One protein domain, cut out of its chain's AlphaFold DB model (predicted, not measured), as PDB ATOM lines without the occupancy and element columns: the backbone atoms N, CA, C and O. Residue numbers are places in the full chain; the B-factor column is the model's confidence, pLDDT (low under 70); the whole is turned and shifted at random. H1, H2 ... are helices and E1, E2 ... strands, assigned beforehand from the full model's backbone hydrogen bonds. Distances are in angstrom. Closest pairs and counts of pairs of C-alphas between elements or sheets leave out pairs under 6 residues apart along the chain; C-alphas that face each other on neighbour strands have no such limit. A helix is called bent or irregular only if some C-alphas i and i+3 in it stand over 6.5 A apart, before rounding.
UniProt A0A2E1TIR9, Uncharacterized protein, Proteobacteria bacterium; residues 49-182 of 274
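What this domain is: This is residues 49 to 182 of the 274 residues of an uncharacterized protein of Proteobacteria bacterium (UniProt A0A2E1TIR9). The two-stranded hairpin E1 and E2 packs on one side of long, kinked H2, which runs in an elongated bundle with H3 and H4; short H1 sits near the early part of H2 and short H5 packs on H4. The printed part has 134 residues, in the order H1 H2 E1 E2 H3 H4 H5, with an antiparallel sheet, E1 - E2. The class is mostly helix; the whole is compact, radius of gyration of the C-alphas 15.3 A, spanning 50 by 26 by 25 A.

Where its parts are: E1 is residues 114 to 119 and E2 122 to 127. H2, residues 74 to 104, is 43.4 A long and irregular, C-alphas 79 and 82 being 7.1 A apart, with a kink of 51 degrees near residue 82. H1 is residues 57 to 64, from C-alpha 57 at (-35.592, 3.681, 48.273). H3, residues 130 to 145, is 21.7 A; H4, 151 to 168, is 25.9 A; H5 is 178 to 181, ending at C-alpha 181 (-17.382, 16.503, 41.613).

How they stand to each other: In the hairpin E1 and E2, N 117 and O 124 are within hydrogen-bond range at 2.9 A. The closest C-alphas of H2 and E1 are His 91 and His 115, 6.2 A. H2 touches H3 with residues 92 to 104 alone, closest C-alphas Gly 103 and Ala 141, 4.2 A, the same way at 36 degrees, only just steep. H3 and H4, a helical hairpin, touch at Ile 136 and Leu 158, closest C-alphas 6.1 A, opposite ways at a shallow tilt of 16 degrees. H1 and H2, a helical hairpin, only just touch, with 3 pairs of C-alphas within 8 A, the closest being Met 64 and Leu 77, 6.9 A. H4 touches H5 with residues 155 to 159 alone, closest C-alphas Lys 155 and Ser 178, 5.2 A. Every O i to N i+4 pair is within range in H1 and H4, 24 of 27 in H2 and 11 of 12 in H3; H5 is too short for one.

The domain as a whole: The C-alphas farthest apart, Gly 71 and Glu 148, are 50.6 A apart. The printed part has no cut and no long link. Eleven residues are under 70 in pLDDT, among them 173 to 175.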
ATOM      1  N   ASP A  49     -40.610  -1.765  37.199       53.12
ATOM      2  CA  ASP A  49     -40.199  -2.457  35.950       53.12
ATOM      3  C   ASP A  49     -38.708  -2.285  35.608       53.12
ATOM      4  O   ASP A  49     -38.285  -2.234  34.454       53.12
ATOM      5  N   GLY A  50     -37.883  -2.129  36.645       65.69
ATOM      6  CA  GLY A  50     -36.435  -1.984  36.523       65.69
ATOM      7  C   GLY A  50     -35.666  -3.235  36.945       65.69
ATOM      8  O   GLY A  50     -36.206  -4.192  37.488       65.69
ATOM      9  N   VAL A  51     -34.343  -3.181  36.794       73.81
ATOM     10  CA  VAL A  51     -33.381  -4.187  37.301       73.81
ATOM     11  C   VAL A  51     -33.554  -4.500  38.799       73.81
ATOM     12  O   VAL A  51     -33.142  -5.563  39.251       73.81
ATOM     13  N   PHE A  52     -34.147  -3.574  39.552       77.62
ATOM     14  CA  PHE A  52     -34.377  -3.663  40.994       77.62
ATOM     15  C   PHE A  52     -35.800  -4.128  41.345       77.62
ATOM     16  O   PHE A  52     -36.115  -4.287  42.521       77.62
ATOM     17  N   GLY A  53     -36.650  -4.376  40.340       78.25
ATOM     18  CA  GLY A  53     -38.042  -4.786  40.514       78.25
ATOM     19  C   GLY A  53     -38.784  -3.863  41.478       78.25
ATOM     20  O   GLY A  53     -38.897  -2.667  41.231       78.25
ATOM     21  N   ASP A  54     -39.225  -4.448  42.589       79.06
ATOM     22  CA  ASP A  54     -40.017  -3.819  43.653       79.06
ATOM     23  C   ASP A  54     -39.154  -3.245  44.808       79.06
ATOM     24  O   ASP A  54     -39.671  -2.772  45.827       79.06
ATOM     25  N   LEU A  55     -37.818  -3.336  44.696       80.62
ATOM     26  CA  LEU A  55     -36.874  -2.747  45.646       80.62
ATOM     27  C   LEU A  55     -36.609  -1.291  45.274       80.62
ATOM     28  O   LEU A  55     -35.821  -0.992  44.375       80.62
ATOM     29  N   THR A  56     -37.222  -0.378  46.017       82.44
ATOM     30  CA  THR A  56     -36.995   1.061  45.878       82.44
ATOM     31  C   THR A  56     -36.657   1.708  47.214       82.44
ATOM     32  O   THR A  56     -37.012   1.196  48.283       82.44
ATOM     33  N   ALA A  57     -35.937   2.829  47.145       85.75
ATOM     34  CA  ALA A  57     -35.592   3.681  48.273       85.75
ATOM     35  C   ALA A  57     -35.010   2.884  49.461       85.75
ATOM     36  O   ALA A  57     -34.009   2.179  49.322       85.75
ATOM     37  N   GLU A  58     -35.636   2.987  50.632       87.69
ATOM     38  CA  GLU A  58     -35.179   2.361  51.873       87.69
ATOM     39  C   GLU A  58     -35.165   0.824  51.792       87.69
ATOM     40  O   GLU A  58     -34.275   0.187  52.354       87.69
ATOM     41  N   ARG A  59     -36.082   0.203  51.028       85.69
ATOM     42  CA  ARG A  59     -36.080  -1.260  50.823       85.69
ATOM     43  C   ARG A  59     -34.856  -1.707  50.032       85.69
ATOM     44  O   ARG A  59     -34.285  -2.751  50.339       85.69
ATOM     45  N   LEU A  60     -34.455  -0.915  49.035       87.69
ATOM     46  CA  LEU A  60     -33.250  -1.164  48.251       87.69
ATOM     47  C   LEU A  60     -31.997  -1.000  49.118       87.69
ATOM     48  O   LEU A  60     -31.156  -1.894  49.136       87.69
ATOM     49  N   TRP A  61     -31.905   0.083  49.895       89.31
ATOM     50  CA  TRP A  61     -30.812   0.283  50.854       89.31
ATOM     51  C   TRP A  61     -30.717  -0.869  51.865       89.31
ATOM     52  O   TRP A  61     -29.634  -1.407  52.099       89.31
ATOM     53  N   GLY A  62     -31.852  -1.286  52.435       86.81
ATOM     54  CA  GLY A  62     -31.918  -2.380  53.399       86.81
ATOM     55  C   GLY A  62     -31.449  -3.709  52.811       86.81
ATOM     56  O   GLY A  62     -30.600  -4.367  53.413       86.81
ATOM     57  N   ALA A  63     -31.922  -4.064  51.612       86.62
ATOM     58  CA  ALA A  63     -31.471  -5.261  50.901       86.62
ATOM     59  C   ALA A  63     -29.951  -5.248  50.674       86.62
ATOM     60  O   ALA A  63     -29.265  -6.237  50.923       86.62
ATOM     61  N   MET A  64     -29.410  -4.101  50.260       84.81
ATOM     62  CA  MET A  64     -27.981  -3.930  49.994       84.81
ATOM     63  C   MET A  64     -27.120  -3.909  51.267       84.81
ATOM     64  O   MET A  64     -25.960  -4.306  51.216       84.81
ATOM     65  N   SER A  65     -27.694  -3.511  52.406       85.00
ATOM     66  CA  SER A  65     -27.050  -3.535  53.732       85.00
ATOM     67  C   SER A  65     -27.079  -4.922  54.397       85.00
ATOM     68  O   SER A  65     -26.582  -5.084  55.509       85.00
ATOM     69  N   GLY A  66     -27.674  -5.931  53.746       80.69
ATOM     70  CA  GLY A  66     -27.773  -7.300  54.265       80.69
ATOM     71  C   GLY A  66     -29.017  -7.578  55.112       80.69
ATOM     72  O   GLY A  66     -29.076  -8.598  55.798       80.69
ATOM     73  N   ILE A  67     -30.027  -6.700  55.080       81.44
ATOM     74  CA  ILE A  67     -31.333  -6.991  55.679       81.44
ATOM     75  C   ILE A  67     -32.076  -7.940  54.727       81.44
ATOM     76  O   ILE A  67     -32.286  -7.584  53.564       81.44
ATOM     77  N   PRO A  68     -32.503  -9.132  55.185       73.94
ATOM     78  CA  PRO A  68     -33.174 -10.094  54.322       73.94
ATOM     79  C   PRO A  68     -34.485  -9.497  53.803       73.94
ATOM     80  O   PRO A  68     -35.379  -9.151  54.577       73.94
ATOM     81  N   THR A  69     -34.604  -9.380  52.481       78.12
ATOM     82  CA  THR A  69     -35.809  -8.870  51.822       78.12
ATOM     83  C   THR A  69     -36.572 -10.003  51.149       78.12
ATOM     84  O   THR A  69     -36.007 -10.897  50.524       78.12
ATOM     85  N   GLN A  70     -37.895 -10.001  51.317       73.81
ATOM     86  CA  GLN A  70     -38.750 -11.074  50.823       73.81
ATOM     87  C   GLN A  70     -38.676 -11.167  49.291       73.81
ATOM     88  O   GLN A  70     -39.018 -10.213  48.596       73.81
ATOM     89  N   GLY A  71     -38.259 -12.327  48.776       73.94
ATOM     90  CA  GLY A  71     -38.206 -12.610  47.338       73.94
ATOM     91  C   GLY A  71     -36.881 -12.280  46.643       73.94
ATOM     92  O   GLY A  71     -36.802 -12.465  45.431       73.94
ATOM     93  N   TRP A  72     -35.855 -11.842  47.378       78.81
ATOM     94  CA  TRP A  72     -34.509 -11.611  46.848       78.81
ATOM     95  C   TRP A  72     -33.501 -12.563  47.489       78.81
ATOM     96  O   TRP A  72     -33.558 -12.813  48.690       78.81
ATOM     97  N   ASP A  73     -32.609 -13.110  46.666       82.69
ATOM     98  CA  ASP A  73     -31.526 -13.996  47.092       82.69
ATOM     99  C   ASP A  73     -30.204 -13.219  47.143       82.69
ATOM    100  O   ASP A  73     -29.986 -12.285  46.366       82.69
ATOM    101  N   ASP A  74     -29.285 -13.625  48.015       81.81
ATOM    102  CA  ASP A  74     -27.993 -12.946  48.184       81.81
ATOM    103  C   ASP A  74     -27.164 -12.974  46.890       81.81
ATOM    104  O   ASP A  74     -26.399 -12.048  46.600       81.81
ATOM    105  N   GLN A  75     -27.339 -14.012  46.063       82.38
ATOM    106  CA  GLN A  75     -26.678 -14.112  44.766       82.38
ATOM    107  C   GLN A  75     -27.160 -13.029  43.793       82.38
ATOM    108  O   GLN A  75     -26.334 -12.383  43.146       82.38
ATOM    109  N   THR A  76     -28.471 -12.778  43.712       82.69
ATOM    110  CA  THR A  76     -29.013 -11.745  42.814       82.69
ATOM    111  C   THR A  76     -28.676 -10.342  43.316       82.69
ATOM    112  O   THR A  76     -28.367  -9.461  42.511       82.69
ATOM    113  N   LEU A  77     -28.623 -10.143  44.639       83.38
ATOM    114  CA  LEU A  77     -28.146  -8.901  45.257       83.38
ATOM    115  C   LEU A  77     -26.673  -8.614  44.917       83.38
ATOM    116  O   LEU A  77     -26.313  -7.482  44.590       83.38
ATOM    117  N   ASN A  78     -25.818  -9.641  44.914       84.25
ATOM    118  CA  ASN A  78     -24.419  -9.502  44.507       84.25
ATOM    119  C   ASN A  78     -24.271  -9.093  43.028       84.25
ATOM    120  O   ASN A  78     -23.373  -8.318  42.701       84.25
ATOM    121  N   GLU A  79     -25.148  -9.569  42.140       85.94
ATOM    122  CA  GLU A  79     -25.127  -9.223  40.709       85.94
ATOM    123  C   GLU A  79     -25.550  -7.773  40.432       85.94
ATOM    124  O   GLU A  79     -25.007  -7.118  39.535       85.94
ATOM    125  N   ILE A  80     -26.517  -7.249  41.193       85.31
ATOM    126  CA  ILE A  80     -26.988  -5.863  41.044       85.31
ATOM    127  C   ILE A  80     -26.112  -4.854  41.797       85.31
ATOM    128  O   ILE A  80     -26.190  -3.659  41.510       85.31
ATOM    129  N   ARG A  81     -25.240  -5.309  42.706       86.12
ATOM    130  CA  ARG A  81     -24.382  -4.455  43.541       86.12
ATOM    131  C   ARG A  81     -23.560  -3.413  42.763       86.12
ATOM    132  O   ARG A  81     -23.640  -2.240  43.128       86.12
ATOM    133  N   PRO A  82     -22.857  -3.750  41.663       84.62
ATOM    134  CA  PRO A  82     -22.117  -2.750  40.882       84.62
ATOM    135  C   PRO A  82     -23.027  -1.696  40.239       84.62
ATOM    136  O   PRO A  82     -22.610  -0.584  39.941       84.62
ATOM    137  N   ARG A  83     -24.300  -2.034  39.997       83.12
ATOM    138  CA  ARG A  83     -25.282  -1.091  39.440       83.12
ATOM    139  C   ARG A  83     -25.789  -0.140  40.517       83.12
ATOM    140  O   ARG A  83     -26.064   1.016  40.218       83.12
ATOM    141  N   TYR A  84     -25.903  -0.628  41.750       86.38
ATOM    142  CA  TYR A  84     -26.281   0.189  42.892       86.38
ATOM    143  C   TYR A  84     -25.201   1.219  43.256       86.38
ATOM    144  O   TYR A  84     -25.551   2.348  43.586       86.38
ATOM    145  N   GLU A  85     -23.913   0.891  43.087       87.12
ATOM    146  CA  GLU A  85     -22.800   1.853  43.224       87.12
ATOM    147  C   GLU A  85     -23.032   3.106  42.365       87.12
ATOM    148  O   GLU A  85     -22.984   4.225  42.870       87.12
ATOM    149  N   ILE A  86     -23.400   2.919  41.092       85.25
ATOM    150  CA  ILE A  86     -23.677   4.019  40.154       85.25
ATOM    151  C   ILE A  86     -24.861   4.873  40.633       85.25
ATOM    152  O   ILE A  86     -24.860   6.094  40.478       85.25
ATOM    153  N   ILE A  87     -25.885   4.248  41.219       87.31
ATOM    154  CA  ILE A  87     -27.058   4.957  41.745       87.31
ATOM    155  C   ILE A  87     -26.679   5.788  42.972       87.31
ATOM    156  O   ILE A  87     -27.081   6.946  43.064       87.31
ATOM    157  N   LEU A  88     -25.891   5.229  43.893       88.62
ATOM    158  CA  LEU A  88     -25.386   5.954  45.059       88.62
ATOM    159  C   LEU A  88     -24.462   7.103  44.655       88.62
ATOM    160  O   LEU A  88     -24.566   8.188  45.215       88.62
ATOM    161  N   GLN A  89     -23.609   6.893  43.655       88.00
ATOM    162  CA  GLN A  89     -22.759   7.935  43.083       88.00
ATOM    163  C   GLN A  89     -23.591   9.098  42.533       88.00
ATOM    164  O   GLN A  89     -23.333  10.250  42.860       88.00
ATOM    165  N   LYS A  90     -24.630   8.798  41.744       87.69
ATOM    166  CA  LYS A  90     -25.535   9.813  41.182       87.69
ATOM    167  C   LYS A  90     -26.356  10.535  42.247       87.69
ATOM    168  O   LYS A  90     -26.618  11.723  42.110       87.69
ATOM    169  N   HIS A  91     -26.765   9.827  43.295       90.12
ATOM    170  CA  HIS A  91     -27.458  10.426  44.430       90.12
ATOM    171  C   HIS A  91     -26.523  11.391  45.180       90.12
ATOM    172  O   HIS A  91     -26.881  12.544  45.389       90.12
ATOM    173  N   ALA A  92     -25.302  10.965  45.505       88.94
ATOM    174  CA  ALA A  92     -24.311  11.821  46.151       88.94
ATOM    175  C   ALA A  92     -23.940  13.050  45.294       88.94
ATOM    176  O   ALA A  92     -23.818  14.146  45.829       88.94
ATOM    177  N   GLU A  93     -23.827  12.889  43.970       88.62
ATOM    178  CA  GLU A  93     -23.645  13.992  43.012       88.62
ATOM    179  C   GLU A  93     -24.801  15.000  43.080       88.62
ATOM    180  O   GLU A  93     -24.555  16.193  43.240       88.62
ATOM    181  N   ALA A  94     -26.052  14.531  43.061       88.12
ATOM    182  CA  ALA A  94     -27.221  15.403  43.164       88.12
ATOM    183  C   ALA A  94     -27.277  16.170  44.499       88.12
ATOM    184  O   ALA A  94     -27.538  17.370  44.497       88.12
ATOM    185  N   LEU A  95     -26.987  15.504  45.623       90.00
ATOM    186  CA  LEU A  95     -26.944  16.137  46.951       90.00
ATOM    187  C   LEU A  95     -25.851  17.201  47.049       90.00
ATOM    188  O   LEU A  95     -26.048  18.262  47.641       90.00
ATOM    189  N   PHE A  96     -24.692  16.914  46.463       89.88
ATOM    190  CA  PHE A  96     -23.584  17.853  46.425       89.88
ATOM    191  C   PHE A  96     -23.928  19.088  45.584       89.88
ATOM    192  O   PHE A  96     -23.695  20.213  46.024       89.88
ATOM    193  N   GLU A  97     -24.504  18.899  44.394       88.56
ATOM    194  CA  GLU A  97     -24.946  19.997  43.526       88.56
ATOM    195  C   GLU A  97     -26.031  20.858  44.182       88.56
ATOM    196  O   GLU A  97     -25.964  22.087  44.100       88.56
ATOM    197  N   GLU A  98     -26.990  20.231  44.868       87.94
ATOM    198  CA  GLU A  98     -28.026  20.924  45.638       87.94
ATOM    199  C   GLU A  98     -27.404  21.783  46.745       87.94
ATOM    200  O   GLU A  98     -27.705  22.973  46.839       87.94
ATOM    201  N   GLY A  99     -26.452  21.224  47.501       87.62
ATOM    202  CA  GLY A  99     -25.688  21.968  48.503       87.62
ATOM    203  C   GLY A  99     -24.937  23.157  47.906       87.62
ATOM    204  O   GLY A  99     -25.004  24.262  48.440       87.62
ATOM    205  N   VAL A 100     -24.265  22.978  46.763       88.06
ATOM    206  CA  VAL A 100     -23.555  24.071  46.071       88.06
ATOM    207  C   VAL A 100     -24.513  25.181  45.638       88.06
ATOM    208  O   VAL A 100     -24.160  26.357  45.736       88.06
ATOM    209  N   LEU A 101     -25.697  24.832  45.132       88.06
ATOM    210  CA  LEU A 101     -26.700  25.802  44.692       88.06
ATOM    211  C   LEU A 101     -27.256  26.589  45.881       88.06
ATOM    212  O   LEU A 101     -27.224  27.819  45.867       88.06
ATOM    213  N   ASP A 102     -27.683  25.893  46.929       87.06
ATOM    214  CA  ASP A 102     -28.224  26.509  48.141       87.06
ATOM    215  C   ASP A 102     -27.177  27.368  48.871       87.06
ATOM    216  O   ASP A 102     -27.496  28.442  49.387       87.06
ATOM    217  N   GLY A 103     -25.907  26.946  48.860       85.75
ATOM    218  CA  GLY A 103     -24.786  27.719  49.394       85.75
ATOM    219  C   GLY A 103     -24.522  29.024  48.634       85.75
ATOM    220  O   GLY A 103     -24.074  29.991  49.242       85.75
ATOM    221  N   LYS A 104     -24.835  29.080  47.331       85.44
ATOM    222  CA  LYS A 104     -24.752  30.309  46.518       85.44
ATOM    223  C   LYS A 104     -25.938  31.249  46.736       85.44
ATOM    224  O   LYS A 104     -25.789  32.455  46.578       85.44
ATOM    225  N   GLU A 105     -27.113  30.702  47.044       85.00
ATOM    226  CA  GLU A 105     -28.344  31.469  47.289       85.00
ATOM    227  C   GLU A 105     -28.477  31.919  48.762       85.00
ATOM    228  O   GLU A 105     -29.479  32.529  49.131       85.00
ATOM    229  N   ASP A 106     -27.492  31.603  49.619       80.38
ATOM    230  CA  ASP A 106     -27.552  31.770  51.083       80.38
ATOM    231  C   ASP A 106     -28.816  31.132  51.712       80.38
ATOM    232  O   ASP A 106     -29.289  31.529  52.782       80.38
ATOM    233  N   SER A 107     -29.367  30.110  51.053       79.12
ATOM    234  CA  SER A 107     -30.640  29.465  51.383       79.12
ATOM    235  C   SER A 107     -30.396  28.001  51.724       79.12
ATOM    236  O   SER A 107     -30.722  27.102  50.957       79.12
ATOM    237  N   ILE A 108     -29.784  27.763  52.886       79.75
ATOM    238  CA  ILE A 108     -29.475  26.414  53.371       79.75
ATOM    239  C   ILE A 108     -30.776  25.683  53.727       79.75
ATOM    240  O   ILE A 108     -31.518  26.111  54.618       79.75
ATOM    241  N   LYS A 109     -31.042  24.568  53.045       81.12
ATOM    242  CA  LYS A 109     -32.200  23.691  53.260       81.12
ATOM    243  C   LYS A 109     -31.735  22.316  53.751       81.12
ATOM    244  O   LYS A 109     -30.614  21.910  53.471       81.12
ATOM    245  N   PRO A 110     -32.564  21.583  54.511       80.44
ATOM    246  CA  PRO A 110     -32.241  20.203  54.854       80.44
ATOM    247  C   PRO A 110     -32.267  19.327  53.585       80.44
ATOM    248  O   PRO A 110     -33.262  19.389  52.856       80.44
ATOM    249  N   PRO A 111     -31.226  18.514  53.322       83.00
ATOM    250  CA  PRO A 111     -31.184  17.653  52.143       83.00
ATOM    251  C   PRO A 111     -32.254  16.560  52.208       83.00
ATOM    252  O   PRO A 111     -32.582  16.048  53.284       83.00
ATOM    253  N   SER A 112     -32.783  16.174  51.044       80.88
ATOM    254  CA  SER A 112     -33.747  15.076  50.933       80.88
ATOM    255  C   SER A 112     -33.050  13.718  51.043       80.88
ATOM    256  O   SER A 112     -32.074  13.443  50.354       80.88
ATOM    257  N   ASN A 113     -33.585  12.807  51.858       85.25
ATOM    258  CA  ASN A 113     -33.069  11.434  51.958       85.25
ATOM    259  C   ASN A 113     -33.315  10.596  50.706       85.25
ATOM    260  O   ASN A 113     -32.653   9.578  50.512       85.25
ATOM    261  N   THR A 114     -34.326  10.968  49.921       84.81
ATOM    262  CA  THR A 114     -34.765  10.218  48.747       84.81
ATOM    263  C   THR A 114     -34.541  11.065  47.509       84.81
ATOM    264  O   THR A 114     -35.075  12.172  47.409       84.81
ATOM    265  N   HIS A 115     -33.813  10.515  46.542       81.69
ATOM    266  CA  HIS A 115     -33.611  11.122  45.233       81.69
ATOM    267  C   HIS A 115     -33.961  10.133  44.127       81.69
ATOM    268  O   HIS A 115     -33.556   8.968  44.149       81.69
ATOM    269  N   SER A 116     -34.692  10.612  43.120       82.19
ATOM    270  CA  SER A 116     -35.030   9.803  41.951       82.19
ATOM    271  C   SER A 116     -33.919   9.893  40.906       82.19
ATOM    272  O   SER A 116     -33.770  10.900  40.208       82.19
ATOM    273  N   VAL A 117     -33.128   8.829  40.782       79.56
ATOM    274  CA  VAL A 117     -31.994   8.757  39.855       79.56
ATOM    275  C   VAL A 117     -32.469   8.194  38.520       79.56
ATOM    276  O   VAL A 117     -32.967   7.072  38.439       79.56
ATOM    277  N   THR A 118     -32.297   8.960  37.440       74.81
ATOM    278  CA  THR A 118     -32.641   8.503  36.084       74.81
ATOM    279  C   THR A 118     -31.442   7.800  35.457       74.81
ATOM    280  O   THR A 118     -30.393   8.412  35.268       74.81
ATOM    281  N   THR A 119     -31.589   6.524  35.106       71.69
ATOM    282  CA  THR A 119     -30.554   5.740  34.415       71.69
ATOM    283  C   THR A 119     -31.043   5.286  33.036       71.69
ATOM    284  O   THR A 119     -32.234   5.335  32.737       71.69
ATOM    285  N   LEU A 120     -30.136   4.769  32.197       68.50
ATOM    286  CA  LEU A 120     -30.485   4.188  30.887       68.50
ATOM    287  C   LEU A 120     -31.455   2.995  30.974       68.50
ATOM    288  O   LEU A 120     -32.005   2.584  29.958       68.50
ATOM    289  N   ARG A 121     -31.640   2.410  32.164       68.19
ATOM    290  CA  ARG A 121     -32.518   1.253  32.401       68.19
ATOM    291  C   ARG A 121     -33.785   1.597  33.182       68.19
ATOM    292  O   ARG A 121     -34.422   0.699  33.716       68.19
ATOM    293  N   GLY A 122     -34.119   2.881  33.264       72.00
ATOM    294  CA  GLY A 122     -35.263   3.377  34.021       72.00
ATOM    295  C   GLY A 122     -34.846   4.303  35.155       72.00
ATOM    296  O   GLY A 122     -33.658   4.532  35.408       72.00
ATOM    297  N   SER A 123     -35.847   4.865  35.824       78.25
ATOM    298  CA  SER A 123     -35.619   5.669  37.025       78.25
ATOM    299  C   SER A 123     -35.717   4.782  38.253       78.25
ATOM    300  O   SER A 123     -36.607   3.945  38.322       78.25
ATOM    301  N   VAL A 124     -34.809   4.970  39.201       81.06
ATOM    302  CA  VAL A 124     -34.804   4.246  40.473       81.06
ATOM    303  C   VAL A 124     -34.755   5.269  41.589       81.06
ATOM    304  O   VAL A 124     -33.930   6.184  41.561       81.06
ATOM    305  N   ASP A 125     -35.619   5.094  42.578       85.44
ATOM    306  CA  ASP A 125     -35.576   5.909  43.782       85.44
ATOM    307  C   ASP A 125     -34.476   5.381  44.698       85.44
ATOM    308  O   ASP A 125     -34.491   4.229  45.138       85.44
ATOM    309  N   SER A 126     -33.489   6.235  44.936       88.19
ATOM    310  CA  SER A 126     -32.355   5.983  45.809       88.19
ATOM    311  C   SER A 126     -32.617   6.622  47.161       88.19
ATOM    312  O   SER A 126     -33.086   7.758  47.227       88.19
ATOM    313  N   TRP A 127     -32.293   5.906  48.233       92.00
ATOM    314  CA  TRP A 127     -32.371   6.412  49.597       92.00
ATOM    315  C   TRP A 127     -31.009   6.294  50.269       92.00
ATOM    316  O   TRP A 127     -30.344   5.265  50.129       92.00
ATOM    317  N   ILE A 128     -30.607   7.345  50.980       90.56
ATOM    318  CA  ILE A 128     -29.362   7.409  51.747       90.56
ATOM    319  C   ILE A 128     -29.695   7.843  53.186       90.56
ATOM    320  O   ILE A 128     -30.531   8.731  53.384       90.56
ATOM    321  N   PRO A 129     -29.050   7.255  54.214       90.88
ATOM    322  CA  PRO A 129     -29.232   7.701  55.591       90.88
ATOM    323  C   PRO A 129     -28.881   9.184  55.776       90.88
ATOM    324  O   PRO A 129     -27.849   9.642  55.280       90.88
ATOM    325  N   GLN A 130     -29.696   9.904  56.559       89.81
ATOM    326  CA  GLN A 130     -29.574  11.359  56.765       89.81
ATOM    327  C   GLN A 130     -28.144  11.794  57.109       89.81
ATOM    328  O   GLN A 130     -27.644  12.749  56.537       89.81
ATOM    329  N   GLN A 131     -27.460  11.048  57.980       91.06
ATOM    330  CA  GLN A 131     -26.102  11.370  58.429       91.06
ATOM    331  C   GLN A 131     -25.095  11.548  57.280       91.06
ATOM    332  O   GLN A 131     -24.193  12.377  57.368       91.06
ATOM    333  N   TYR A 132     -25.240  10.773  56.201       90.88
ATOM    334  CA  TYR A 132     -24.365  10.870  55.036       90.88
ATOM    335  C   TYR A 132     -24.853  11.959  54.082       90.88
ATOM    336  O   TYR A 132     -24.033  12.677  53.518       90.88
ATOM    337  N   ALA A 133     -26.174  12.100  53.934       90.94
ATOM    338  CA  ALA A 133     -26.767  13.142  53.107       90.94
ATOM    339  C   ALA A 133     -26.406  14.546  53.619       90.94
ATOM    340  O   ALA A 133     -25.952  15.372  52.834       90.94
ATOM    341  N   ASP A 134     -26.504  14.774  54.932       90.88
ATOM    342  CA  ASP A 134     -26.129  16.029  55.591       90.88
ATOM    343  C   ASP A 134     -24.657  16.371  55.353       90.88
ATOM    344  O   ASP A 134     -24.335  17.488  54.959       90.88
ATOM    345  N   SER A 135     -23.758  15.399  55.533       91.31
ATOM    346  CA  SER A 135     -22.322  15.617  55.341       91.31
ATOM    347  C   SER A 135     -21.976  15.942  53.883       91.31
ATOM    348  O   SER A 135     -21.205  16.868  53.641       91.31
ATOM    349  N   ILE A 136     -22.553  15.233  52.907       91.38
ATOM    350  CA  ILE A 136     -22.324  15.500  51.475       91.38
ATOM    351  C   ILE A 136     -22.885  16.876  51.081       91.38
ATOM    352  O   ILE A 136     -22.235  17.632  50.357       91.38
ATOM    353  N   TYR A 137     -24.072  17.212  51.584       91.69
ATOM    354  CA  TYR A 137     -24.726  18.491  51.333       91.69
ATOM    355  C   TYR A 137     -23.951  19.665  51.942       91.69
ATOM    356  O   TYR A 137     -23.721  20.666  51.266       91.69
ATOM    357  N   GLU A 138     -23.487  19.542  53.189       90.69
ATOM    358  CA  GLU A 138     -22.701  20.579  53.863       90.69
ATOM    359  C   GLU A 138     -21.396  20.862  53.113       90.69
ATOM    360  O   GLU A 138     -21.028  22.020  52.913       90.69
ATOM    361  N   VAL A 139     -20.735  19.810  52.626       90.88
ATOM    362  CA  VAL A 139     -19.550  19.922  51.771       90.88
ATOM    363  C   VAL A 139     -19.880  20.724  50.497       90.88
ATOM    364  O   VAL A 139     -19.144  21.642  50.123       90.88
ATOM    365  N   GLY A 140     -21.012  20.440  49.849       88.44
ATOM    366  CA  GLY A 140     -21.499  21.233  48.716       88.44
ATOM    367  C   GLY A 140     -21.747  22.702  49.083       88.44
ATOM    368  O   GLY A 140     -21.263  23.609  48.403       88.44
ATOM    369  N   ALA A 141     -22.431  22.950  50.200       89.31
ATOM    370  CA  ALA A 141     -22.774  24.288  50.676       89.31
ATOM    371  C   ALA A 141     -21.547  25.139  51.016       89.31
ATOM    372  O   ALA A 141     -21.496  26.315  50.648       89.31
ATOM    373  N   GLN A 142     -20.529  24.556  51.653       88.62
ATOM    374  CA  GLN A 142     -19.264  25.238  51.938       88.62
ATOM    375  C   GLN A 142     -18.570  25.689  50.645       88.62
ATOM    376  O   GLN A 142     -18.128  26.835  50.554       88.62
ATOM    377  N   LYS A 143     -18.565  24.839  49.607       87.19
ATOM    378  CA  LYS A 143     -18.049  25.221  48.285       87.19
ATOM    379  C   LYS A 143     -18.875  26.312  47.610       87.19
ATOM    380  O   LYS A 143     -18.307  27.176  46.949       87.19
ATOM    381  N   GLY A 144     -20.202  26.268  47.735       84.00
ATOM    382  CA  GLY A 144     -21.090  27.285  47.169       84.00
ATOM    383  C   GLY A 144     -20.923  28.661  47.819       84.00
ATOM    384  O   GLY A 144     -20.990  29.675  47.129       84.00
ATOM    385  N   LYS A 145     -20.661  28.683  49.132       85.44
ATOM    386  CA  LYS A 145     -20.577  29.898  49.950       85.44
ATOM    387  C   LYS A 145     -19.230  30.614  49.868       85.44
ATOM    388  O   LYS A 145     -19.155  31.826  50.072       85.44
ATOM    389  N   SER A 146     -18.137  29.883  49.665       76.19
ATOM    390  CA  SER A 146     -16.790  30.457  49.686       76.19
ATOM    391  C   SER A 146     -15.883  29.760  48.678       76.19
ATOM    392  O   SER A 146     -15.539  28.591  48.836       76.19
ATOM    393  N   GLU A 147     -15.461  30.512  47.663       67.62
ATOM    394  CA  GLU A 147     -14.533  30.053  46.619       67.62
ATOM    395  C   GLU A 147     -13.107  29.824  47.166       67.62
ATOM    396  O   GLU A 147     -12.365  29.008  46.633       67.62
ATOM    397  N   GLU A 148     -12.757  30.463  48.292       67.75
ATOM    398  CA  GLU A 148     -11.470  30.324  49.004       67.75
ATOM    399  C   GLU A 148     -11.476  29.209  50.075       67.75
ATOM    400  O   GLU A 148     -10.620  29.155  50.956       67.75
ATOM    401  N   THR A 149     -12.463  28.311  50.050       72.62
ATOM    402  CA  THR A 149     -12.474  27.153  50.957       72.62
ATOM    403  C   THR A 149     -11.355  26.183  50.578       72.62
ATOM    404  O   THR A 149     -11.112  25.955  49.393       72.62
ATOM    405  N   ASP A 150     -10.700  25.567  51.570       82.56
ATOM    406  CA  ASP A 150      -9.705  24.518  51.331       82.56
ATOM    407  C   ASP A 150     -10.347  23.312  50.630       82.56
ATOM    408  O   ASP A 150     -10.919  22.407  51.250       82.56
ATOM    409  N   LEU A 151     -10.239  23.312  49.300       83.69
ATOM    410  CA  LEU A 151     -10.768  22.270  48.436       83.69
ATOM    411  C   LEU A 151     -10.204  20.900  48.811       83.69
ATOM    412  O   LEU A 151     -10.905  19.908  48.650       83.69
ATOM    413  N   GLN A 152      -8.977  20.813  49.331       84.06
ATOM    414  CA  GLN A 152      -8.371  19.530  49.672       84.06
ATOM    415  C   GLN A 152      -9.040  18.895  50.895       84.06
ATOM    416  O   GLN A 152      -9.388  17.713  50.860       84.06
ATOM    417  N   THR A 153      -9.282  19.681  51.947       87.56
ATOM    418  CA  THR A 153     -10.034  19.224  53.128       87.56
ATOM    419  C   THR A 153     -11.459  18.822  52.751       87.56
ATOM    420  O   THR A 153     -11.977  17.806  53.228       87.56
ATOM    421  N   LEU A 154     -12.078  19.575  51.840       87.69
ATOM    422  CA  LEU A 154     -13.419  19.291  51.346       87.69
ATOM    423  C   LEU A 154     -13.489  17.955  50.590       87.69
ATOM    424  O   LEU A 154     -14.365  17.134  50.861       87.69
ATOM    425  N   LYS A 155     -12.526  17.712  49.691       86.81
ATOM    426  CA  LYS A 155     -12.369  16.443  48.966       86.81
ATOM    427  C   LYS A 155     -12.203  15.270  49.917       86.81
ATOM    428  O   LYS A 155     -12.930  14.292  49.803       86.81
ATOM    429  N   GLN A 156     -11.294  15.396  50.883       89.62
ATOM    430  CA  GLN A 156     -11.025  14.338  51.852       89.62
ATOM    431  C   GLN A 156     -12.260  14.011  52.701       89.62
ATOM    432  O   GLN A 156     -12.537  12.841  52.956       89.62
ATOM    433  N   THR A 157     -13.006  15.033  53.126       89.75
ATOM    434  CA  THR A 157     -14.242  14.847  53.899       89.75
ATOM    435  C   THR A 157     -15.296  14.131  53.061       89.75
ATOM    436  O   THR A 157     -15.869  13.141  53.510       89.75
ATOM    437  N   LEU A 158     -15.499  14.579  51.821       89.44
ATOM    438  CA  LEU A 158     -16.454  13.984  50.893       89.44
ATOM    439  C   LEU A 158     -16.117  12.521  50.570       89.44
ATOM    440  O   LEU A 158     -16.997  11.665  50.648       89.44
ATOM    441  N   ASP A 159     -14.852  12.228  50.262       90.06
ATOM    442  CA  ASP A 159     -14.387  10.869  49.972       90.06
ATOM    443  C   ASP A 159     -14.512   9.963  51.200       90.06
ATOM    444  O   ASP A 159     -15.029   8.857  51.089       90.06
ATOM    445  N   SER A 160     -14.137  10.445  52.391       91.25
ATOM    446  CA  SER A 160     -14.288   9.677  53.630       91.25
ATOM    447  C   SER A 160     -15.756   9.350  53.922       91.25
ATOM    448  O   SER A 160     -16.078   8.214  54.275       91.25
ATOM    449  N   THR A 161     -16.662  10.320  53.779       90.69
ATOM    450  CA  THR A 161     -18.102  10.099  53.980       90.69
ATOM    451  C   THR A 161     -18.644   9.114  52.945       90.69
ATOM    452  O   THR A 161     -19.343   8.164  53.307       90.69
ATOM    453  N   TYR A 162     -18.279   9.269  51.673       90.31
ATOM    454  CA  TYR A 162     -18.728   8.383  50.602       90.31
ATOM    455  C   TYR A 162     -18.177   6.953  50.734       90.31
ATOM    456  O   TYR A 162     -18.918   5.985  50.561       90.31
ATOM    457  N   ASP A 163     -16.920   6.794  51.145       90.12
ATOM    458  CA  ASP A 163     -16.326   5.486  51.428       90.12
ATOM    459  C   ASP A 163     -17.045   4.793  52.587       90.12
ATOM    460  O   ASP A 163     -17.371   3.606  52.511       90.12
ATOM    461  N   THR A 164     -17.343   5.518  53.672       90.75
ATOM    462  CA  THR A 164     -18.109   4.946  54.791       90.75
ATOM    463  C   THR A 164     -19.525   4.542  54.381       90.75
ATOM    464  O   THR A 164     -19.980   3.476  54.797       90.75
ATOM    465  N   LEU A 165     -20.183   5.320  53.514       90.00
ATOM    466  CA  LEU A 165     -21.483   4.989  52.928       90.00
ATOM    467  C   LEU A 165     -21.417   3.686  52.115       90.00
ATOM    468  O   LEU A 165     -22.233   2.790  52.325       90.00
ATOM    469  N   LEU A 166     -20.442   3.554  51.211       88.25
ATOM    470  CA  LEU A 166     -20.289   2.359  50.375       88.25
ATOM    471  C   LEU A 166     -19.940   1.110  51.193       88.25
ATOM    472  O   LEU A 166     -20.446   0.021  50.911       88.25
ATOM    473  N   ASN A 167     -19.154   1.270  52.261       89.50
ATOM    474  CA  ASN A 167     -18.842   0.181  53.181       89.50
ATOM    475  C   ASN A 167     -20.096  -0.388  53.871       89.50
ATOM    476  O   ASN A 167     -20.153  -1.596  54.093       89.50
ATOM    477  N   GLN A 168     -21.122   0.430  54.161       86.12
ATOM    478  CA  GLN A 168     -22.383  -0.057  54.756       86.12
ATOM    479  C   GLN A 168     -23.136  -1.028  53.842       86.12
ATOM    480  O   GLN A 168     -23.777  -1.960  54.314       86.12
ATOM    481  N   VAL A 169     -23.033  -0.830  52.529       85.00
ATOM    482  CA  VAL A 169     -23.711  -1.650  51.511       85.00
ATOM    483  C   VAL A 169     -22.779  -2.703  50.901       85.00
ATOM    484  O   VAL A 169     -23.072  -3.309  49.866       85.00
ATOM    485  N   ASN A 170     -21.633  -2.923  51.557       82.44
ATOM    486  CA  ASN A 170     -20.604  -3.886  51.185       82.44
ATOM    487  C   ASN A 170     -20.098  -3.694  49.736       82.44
ATOM    488  O   ASN A 170     -19.810  -4.662  49.024       82.44
ATOM    489  N   ILE A 171     -20.021  -2.432  49.297       83.50
ATOM    490  CA  ILE A 171     -19.468  -1.997  48.012       83.50
ATOM    491  C   ILE A 171     -18.078  -1.422  48.256       83.50
ATOM    492  O   ILE A 171     -17.878  -0.613  49.155       83.50
ATOM    493  N   LYS A 172     -17.107  -1.822  47.433       78.12
ATOM    494  CA  LYS A 172     -15.789  -1.192  47.428       78.12
ATOM    495  C   LYS A 172     -15.817  -0.017  46.457       78.12
ATOM    496  O   LYS A 172     -16.114  -0.236  45.288       78.12
ATOM    497  N   ALA A 173     -15.463   1.178  46.925       68.62
ATOM    498  CA  ALA A 173     -15.316   2.346  46.065       68.62
ATOM    499  C   ALA A 173     -14.315   2.054  44.939       68.62
ATOM    500  O   ALA A 173     -13.153   1.714  45.191       68.62
ATOM    501  N   THR A 174     -14.768   2.157  43.689       67.81
ATOM    502  CA  THR A 174     -13.882   1.991  42.529       67.81
ATOM    503  C   THR A 174     -13.047   3.251  42.285       67.81
ATOM    504  O   THR A 174     -11.922   3.159  41.790       67.81
ATOM    505  N   ARG A 175     -13.595   4.429  42.616       69.62
ATOM    506  CA  ARG A 175     -12.972   5.747  42.431       69.62
ATOM    507  C   ARG A 175     -13.399   6.713  43.543       69.62
ATOM    508  O   ARG A 175     -14.544   6.609  43.981       69.62
ATOM    509  N   PRO A 176     -12.530   7.652  43.955       74.06
ATOM    510  CA  PRO A 176     -12.930   8.736  44.847       74.06
ATOM    511  C   PRO A 176     -13.971   9.616  44.146       74.06
ATOM    512  O   PRO A 176     -13.812   9.989  42.979       74.06
ATOM    513  N   ILE A 177     -15.061   9.932  44.841       77.94
ATOM    514  CA  ILE A 177     -16.153  10.735  44.276       77.94
ATOM    515  C   ILE A 177     -15.712  12.189  44.048       77.94
ATOM    516  O   ILE A 177     -16.206  12.877  43.150       77.94
ATOM    517  N   SER A 178     -14.724  12.643  44.818       74.69
ATOM    518  CA  SER A 178     -14.155  13.978  44.725       74.69
ATOM    519  C   SER A 178     -13.493  14.282  43.378       74.69
ATOM    520  O   SER A 178     -13.557  15.422  42.921       74.69
ATOM    521  N   GLU A 179     -12.918  13.289  42.693       75.94
ATOM    522  CA  GLU A 179     -12.325  13.467  41.358       75.94
ATOM    523  C   GLU A 179     -13.367  13.856  40.304       75.94
ATOM    524  O   GLU A 179     -13.049  14.567  39.351       75.94
ATOM    525  N   GLN A 180     -14.615  13.413  40.475       70.81
ATOM    526  CA  GLN A 180     -15.704  13.722  39.553       70.81
ATOM    527  C   GLN A 180     -16.381  15.054  39.881       70.81
ATOM    528  O   GLN A 180     -16.694  15.818  38.972       70.81
ATOM    529  N   LEU A 181     -16.618  15.328  41.166       64.56
ATOM    530  CA  LEU A 181     -17.382  16.503  41.613       64.56
ATOM    531  C   LEU A 181     -16.522  17.757  41.783       64.56
ATOM    532  O   LEU A 181     -17.012  18.890  41.745       64.56
ATOM    533  N   LEU A 182     -15.221  17.558  41.970       68.06
ATOM    534  CA  LEU A 182     -14.231  18.607  42.134       68.06
ATOM    535  C   LEU A 182     -13.041  18.347  41.204       68.06
ATOM    536  O   LEU A 182     -11.922  18.148  41.704       68.06
TER     537      LEU A 182